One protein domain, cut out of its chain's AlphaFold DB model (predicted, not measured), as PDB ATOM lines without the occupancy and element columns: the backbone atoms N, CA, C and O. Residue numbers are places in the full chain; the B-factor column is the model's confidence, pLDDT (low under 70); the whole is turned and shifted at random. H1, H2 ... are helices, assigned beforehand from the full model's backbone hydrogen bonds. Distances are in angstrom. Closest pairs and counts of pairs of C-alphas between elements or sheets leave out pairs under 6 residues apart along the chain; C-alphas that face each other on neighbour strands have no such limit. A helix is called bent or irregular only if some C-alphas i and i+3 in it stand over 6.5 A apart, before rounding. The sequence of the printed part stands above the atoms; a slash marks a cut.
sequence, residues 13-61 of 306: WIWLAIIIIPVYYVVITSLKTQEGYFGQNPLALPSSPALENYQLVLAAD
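What this domain is: This is residues 13 to 61 of the 306 residues of the protein "Dihydroxyacetone kinase, ATP-dependent" of Arthrobacter sp. 9AX (UniProt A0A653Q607). One long helix, H1, makes most of the length; near its last residues sit two short helices, H2 and H3, joined by a loop, residues 40 to 51, that folds back from H2. Residues 13 to 20 and 55 to 61 stick out. The printed part has 49 residues, 32 of them in three named helices, H1, H2, H3 in order along the chain, with no named strand, and its class is all helix; the whole is loose, radius of gyration of the C-alphas 12.6 A, and flat, 38 by 27 by 15 A.

Where its parts are: Find C-alpha 13 at (312.623, 111.216, 306.704); H1 runs from there to residue 30, 25.3 A, with a kink of 35 degrees near residue 20. It is neither bent nor irregular, but only just: C-alphas 19 and 22 are 6.4 A apart. H2 is residues 34 to 39; H3, residues 52 to 59, ends at (329.956, 134.700, 331.917).

How they stand to each other: H1 and H2 are close but not clearly touching, closest C-alphas Thr 29 and Tyr 37 at 6.5 A, a steep tilt of 56 degrees, opposite ways. H1 and H3 are likewise close but not clearly touching, Ser 30 and Asn 53 at 6.8 A, about perpendicular at 78 degrees. H2 and H3 are apart. Every O i to N i+4 pair is within hydrogen-bond range in H2 and H3, 12 of 14 in H1.

The domain as a whole: The C-alphas of Trp 13 and Asp 61, the farthest apart, are 39.0 A apart. The printed part has no cut; the link H1 to H2 is tight, H2 to H3 long. No printed residue is under pLDDT 70.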
ATOM      1  N   TRP A  13     311.270 111.489 306.197       94.56
ATOM      2  CA  TRP A  13     312.623 111.216 306.704       94.56
ATOM      3  C   TRP A  13     313.703 112.073 306.042       94.56
ATOM      4  O   TRP A  13     314.605 112.555 306.725       94.56
ATOM      5  N   ILE A  14     313.607 112.298 304.729       95.00
ATOM      6  CA  ILE A  14     314.525 113.191 304.009       95.00
ATOM      7  C   ILE A  14     314.374 114.623 304.528       95.00
ATOM      8  O   ILE A  14     315.369 115.281 304.825       95.00
ATOM      9  N   TRP A  15     313.136 115.091 304.693       93.62
ATOM     10  CA  TRP A  15     312.857 116.413 305.247       93.62
ATOM     11  C   TRP A  15     313.379 116.565 306.679       93.62
ATOM     12  O   TRP A  15     314.031 117.556 307.007       93.62
ATOM     13  N   LEU A  16     313.178 115.542 307.513       93.56
ATOM     14  CA  LEU A  16     313.729 115.500 308.862       93.56
ATOM     15  C   LEU A  16     315.259 115.598 308.848       93.56
ATOM     16  O   LEU A  16     315.820 116.347 309.642       93.56
ATOM     17  N   ALA A  17     315.936 114.893 307.938       92.19
ATOM     18  CA  ALA A  17     317.389 114.960 307.806       92.19
ATOM     19  C   ALA A  17     317.869 116.363 307.396       92.19
ATOM     20  O   ALA A  17     318.822 116.874 307.984       92.19
ATOM     21  N   ILE A  18     317.179 117.014 306.453       94.06
ATOM     22  CA  ILE A  18     317.472 118.395 306.033       94.06
ATOM     23  C   ILE A  18     317.390 119.364 307.222       94.06
ATOM     24  O   ILE A  18     318.232 120.250 307.344       94.06
ATOM     25  N   ILE A  19     316.418 119.177 308.119       93.12
ATOM     26  CA  ILE A  19     316.244 120.017 309.313       93.12
ATOM     27  C   ILE A  19     317.260 119.672 310.410       93.12
ATOM     28  O   ILE A  19     317.825 120.567 311.037       93.12
ATOM     29  N   ILE A  20     317.495 118.382 310.667       93.81
ATOM     30  CA  ILE A  20     318.315 117.931 311.799       93.81
ATOM     31  C   ILE A  20     319.804 118.158 311.559       93.81
ATOM     32  O   ILE A  20     320.505 118.502 312.506       93.81
ATOM     33  N   ILE A  21     320.309 117.983 310.334       92.38
ATOM     34  CA  ILE A  21     321.755 118.047 310.066       92.38
ATOM     35  C   ILE A  21     322.367 119.410 310.454       92.38
ATOM     36  O   ILE A  21     323.378 119.403 311.159       92.38
ATOM     37  N   PRO A  22     321.787 120.572 310.091       92.38
ATOM     38  CA  PRO A  22     322.300 121.871 310.529       92.38
ATOM     39  C   PRO A  22     322.249 122.063 312.049       92.38
ATOM     40  O   PRO A  22     323.204 122.567 312.636       92.38
ATOM     41  N   VAL A  23     321.166 121.626 312.704       91.44
ATOM     42  CA  VAL A  23     321.023 121.728 314.168       91.44
ATOM     43  C   VAL A  23     322.071 120.867 314.866       91.44
ATOM     44  O   VAL A  23     322.766 121.334 315.765       91.44
ATOM     45  N   TYR A  24     322.236 119.628 314.404       92.00
ATOM     46  CA  TYR A  24     323.272 118.715 314.868       92.00
ATOM     47  C   TYR A  24     324.667 119.317 314.683       92.00
ATOM     48  O   TYR A  24     325.467 119.301 315.615       92.00
ATOM     49  N   TYR A  25     324.947 119.903 313.517       91.56
ATOM     50  CA  TYR A  25     326.222 120.561 313.246       91.56
ATOM     51  C   TYR A  25     326.508 121.674 314.262       91.56
ATOM     52  O   TYR A  25     327.580 121.682 314.866       91.56
ATOM     53  N   VAL A  26     325.547 122.570 314.514       90.62
ATOM     54  CA  VAL A  26     325.697 123.667 315.490       90.62
ATOM     55  C   VAL A  26     325.959 123.128 316.898       90.62
ATOM     56  O   VAL A  26     326.881 123.592 317.563       90.62
ATOM     57  N   VAL A  27     325.205 122.118 317.336       90.25
ATOM     58  CA  VAL A  27     325.349 121.519 318.676       90.25
ATOM     59  C   VAL A  27     326.683 120.788 318.848       90.25
ATOM     60  O   VAL A  27     327.310 120.861 319.900       90.25
ATOM     61  N   ILE A  28     327.145 120.060 317.835       90.56
ATOM     62  CA  ILE A  28     328.405 119.317 317.935       90.56
ATOM     63  C   ILE A  28     329.612 120.239 317.853       90.56
ATOM     64  O   ILE A  28     330.599 120.023 318.554       90.56
ATOM     65  N   THR A  29     329.540 121.277 317.028       89.06
ATOM     66  CA  THR A  29     330.630 122.247 316.906       89.06
ATOM     67  C   THR A  29     330.742 123.163 318.120       89.06
ATOM     68  O   THR A  29     331.862 123.493 318.498       89.06
ATOM     69  N   SER A  30     329.641 123.492 318.808       90.19
ATOM     70  CA  SER A  30     329.689 124.262 320.064       90.19
ATOM     71  C   SER A  30     330.350 123.508 321.224       90.19
ATOM     72  O   SER A  30     330.859 124.137 322.149       90.19
ATOM     73  N   LEU A  31     330.377 122.172 321.169       91.25
ATOM     74  CA  LEU A  31     331.028 121.301 322.154       91.25
ATOM     75  C   LEU A  31     332.497 120.987 321.818       91.25
ATOM     76  O   LEU A  31     333.132 120.216 322.541       91.25
ATOM     77  N   LYS A  32     333.047 121.533 320.727       89.75
ATOM     78  CA  LYS A  32     334.447 121.336 320.321       89.75
ATOM     79  C   LYS A  32     335.324 122.499 320.782       89.75
ATOM     80  O   LYS A  32     334.896 123.650 320.811       89.75
ATOM     81  N   THR A  33     336.583 122.201 321.098       86.56
ATOM     82  CA  THR A  33     337.628 123.226 321.228       86.56
ATOM     83  C   THR A  33     337.976 123.794 319.849       86.56
ATOM     84  O   THR A  33     337.680 123.176 318.823       86.56
ATOM     85  N   GLN A  34     338.652 124.945 319.800       84.19
ATOM     86  CA  GLN A  34     339.102 125.539 318.536       84.19
ATOM     87  C   GLN A  34     339.981 124.570 317.724       84.19
ATOM     88  O   GLN A  34     339.807 124.439 316.516       84.19
ATOM     89  N   GLU A  35     340.871 123.831 318.388       84.31
ATOM     90  CA  GLU A  35     341.697 122.798 317.755       84.31
ATOM     91  C   GLU A  35     340.847 121.636 317.211       84.31
ATOM     92  O   GLU A  35     341.006 121.232 316.059       84.31
ATOM     93  N   GLY A  36     339.880 121.147 317.997       82.50
ATOM     94  CA  GLY A  36     338.964 120.082 317.576       82.50
ATOM     95  C   GLY A  36     338.029 120.487 316.431       82.50
ATOM     96  O   GLY A  36     337.624 119.633 315.644       82.50
ATOM     97  N   TYR A  37     337.706 121.775 316.304       83.06
ATOM     98  CA  TYR A  37     336.882 122.302 315.215       83.06
ATOM     99  C   TYR A  37     337.611 122.273 313.862       83.06
ATOM    100  O   TYR A  37     337.010 121.893 312.860       83.06
ATOM    101  N   PHE A  38     338.900 122.636 313.826       85.75
ATOM    102  CA  PHE A  38     339.683 122.694 312.581       85.75
ATOM    103  C   PHE A  38     340.448 121.402 312.257       85.75
ATOM    104  O   PHE A  38     340.807 121.188 311.100       85.75
ATOM    105  N   GLY A  39     340.710 120.547 313.251       83.69
ATOM    106  CA  GLY A  39     341.547 119.349 313.103       83.69
ATOM    107  C   GLY A  39     340.801 118.019 312.964       83.69
ATOM    108  O   GLY A  39     341.431 117.006 312.667       83.69
ATOM    109  N   GLN A  40     339.481 117.977 313.184       83.25
ATOM    110  CA  GLN A  40     338.694 116.736 313.166       83.25
ATOM    111  C   GLN A  40     337.501 116.811 312.209       83.25
ATOM    112  O   GLN A  40     337.078 117.883 311.788       83.25
ATOM    113  N   ASN A  41     336.921 115.647 311.889       86.25
ATOM    114  CA  ASN A  41     335.689 115.571 311.107       86.25
ATOM    115  C   ASN A  41     334.594 116.455 311.756       86.25
ATOM    116  O   ASN A  41     334.253 116.232 312.925       86.25
ATOM    117  N   PRO A  42     334.002 117.418 311.023       80.69
ATOM    118  CA  PRO A  42     333.023 118.352 311.576       80.69
ATOM    119  C   PRO A  42     331.792 117.671 312.186       80.69
ATOM    120  O   PRO A  42     331.299 118.127 313.216       80.69
ATOM    121  N   LEU A  43     331.353 116.541 311.619       85.56
ATOM    122  CA  LEU A  43     330.176 115.786 312.070       85.56
ATOM    123  C   LEU A  43     330.480 114.757 313.166       85.56
ATOM    124  O   LEU A  43     329.549 114.184 313.732       85.56
ATOM    125  N   ALA A  44     331.753 114.496 313.472       88.19
ATOM    126  CA  ALA A  44     332.117 113.558 314.529       88.19
ATOM    127  C   ALA A  44     331.848 114.156 315.916       88.19
ATOM    128  O   ALA A  44     332.130 115.335 316.151       88.19
ATOM    129  N   LEU A  45     331.335 113.324 316.829       86.19
ATOM    130  CA  LEU A  45     331.165 113.675 318.238       86.19
ATOM    131  C   LEU A  45     332.533 113.959 318.883       86.19
ATOM    132  O   LEU A  45     333.484 113.220 318.617       86.19
ATOM    133  N   PRO A  46     332.653 114.991 319.738       85.06
ATOM    134  CA  PRO A  46     333.888 115.242 320.467       85.06
ATOM    135  C   PRO A  46     334.150 114.111 321.469       85.06
ATOM    136  O   PRO A  46     333.258 113.711 322.215       85.06
ATOM    137  N   SER A  47     335.391 113.625 321.531       83.31
ATOM    138  CA  SER A  47     335.826 112.644 322.537       83.31
ATOM    139  C   SER A  47     335.834 113.214 323.961       83.31
ATOM    140  O   SER A  47     335.715 112.470 324.929       83.31
ATOM    141  N   SER A  48     335.959 114.537 324.081       85.00
ATOM    142  CA  SER A  48     335.918 115.299 325.329       85.00
ATOM    143  C   SER A  48     335.131 116.599 325.096       85.00
ATOM    144  O   SER A  48     335.677 117.523 324.488       85.00
ATOM    145  N   PRO A  49     333.852 116.677 325.509       87.25
ATOM    146  CA  PRO A  49     333.029 117.866 325.301       87.25
ATOM    147  C   PRO A  49     333.591 119.094 326.030       87.25
ATOM    148  O   PRO A  49     333.776 119.070 327.246       87.25
ATOM    149  N   ALA A  50     333.822 120.178 325.294       87.25
ATOM    150  CA  ALA A  50     334.271 121.452 325.838       87.25
ATOM    151  C   ALA A  50     333.066 122.302 326.267       87.25
ATOM    152  O   ALA A  50     332.357 122.868 325.435       87.25
ATOM    153  N   LEU A  51     332.829 122.410 327.578       87.88
ATOM    154  CA  LEU A  51     331.787 123.289 328.138       87.88
ATOM    155  C   LEU A  51     332.262 124.738 328.327       87.88
ATOM    156  O   LEU A  51     331.454 125.623 328.605       87.88
ATOM    157  N   GLU A  52     333.556 124.989 328.142       84.94
ATOM    158  CA  GLU A  52     334.198 126.302 328.269       84.94
ATOM    159  C   GLU A  52     333.566 127.345 327.337       84.94
ATOM    160  O   GLU A  52     333.349 128.480 327.749       84.94
ATOM    161  N   ASN A  53     333.165 126.946 326.123       82.69
ATOM    162  CA  ASN A  53     332.450 127.814 325.181       82.69
ATOM    163  C   ASN A  53     331.125 128.333 325.770       82.69
ATOM    164  O   ASN A  53     330.780 129.502 325.610       82.69
ATOM    165  N   TYR A  54     330.391 127.482 326.494       83.94
ATOM    166  CA  TYR A  54     329.135 127.856 327.149       83.94
ATOM    167  C   TYR A  54     329.377 128.694 328.400       83.94
ATOM    168  O   TYR A  54     328.658 129.660 328.634       83.94
ATOM    169  N   GLN A  55     330.401 128.358 329.187       83.56
ATOM    170  CA  GLN A  55     330.804 129.160 330.343       83.56
ATOM    171  C   GLN A  55     331.223 130.568 329.918       83.56
ATOM    172  O   GLN A  55     330.818 131.529 330.560       83.56
ATOM    173  N   LEU A  56     331.954 130.704 328.811       82.06
ATOM    174  CA  LEU A  56     332.370 131.991 328.259       82.06
ATOM    175  C   LEU A  56     331.173 132.830 327.803       82.06
ATOM    176  O   LEU A  56     331.137 134.022 328.080       82.06
ATOM    177  N   VAL A  57     330.169 132.219 327.168       77.38
ATOM    178  CA  VAL A  57     328.931 132.919 326.787       77.38
ATOM    179  C   VAL A  57     328.103 133.303 328.013       77.38
ATOM    180  O   VAL A  57     327.635 134.430 328.078       77.38
ATOM    181  N   LEU A  58     327.937 132.412 328.992       79.81
ATOM    182  CA  LEU A  58     327.154 132.681 330.206       79.81
ATOM    183  C   LEU A  58     327.829 133.684 331.154       79.81
ATOM    184  O   LEU A  58     327.130 134.392 331.873       79.81
ATOM    185  N   ALA A  59     329.165 133.722 331.171       80.94
ATOM    186  CA  ALA A  59     329.956 134.700 331.917       80.94
ATOM    187  C   ALA A  59     330.120 136.024 331.157       80.94
ATOM    188  O   ALA A  59     330.288 137.071 331.780       80.94
ATOM    189  N   ALA A  60     330.054 135.995 329.824       75.06
ATOM    190  CA  ALA A  60     329.777 137.188 329.044       75.06
ATOM    191  C   ALA A  60     328.347 137.658 329.348       75.06
ATOM    192  O   ALA A  60     327.515 136.882 329.805       75.06
ATOM    193  N   ASP A  61     328.054 138.929 329.079       83.12
ATOM    194  CA  ASP A  61     326.774 139.622 329.314       83.12
ATOM    195  C   ASP A  61     325.543 138.989 328.591       83.12
ATOM    196  O   ASP A  61     324.575 139.672 328.268       83.12
TER     197      ASP A  61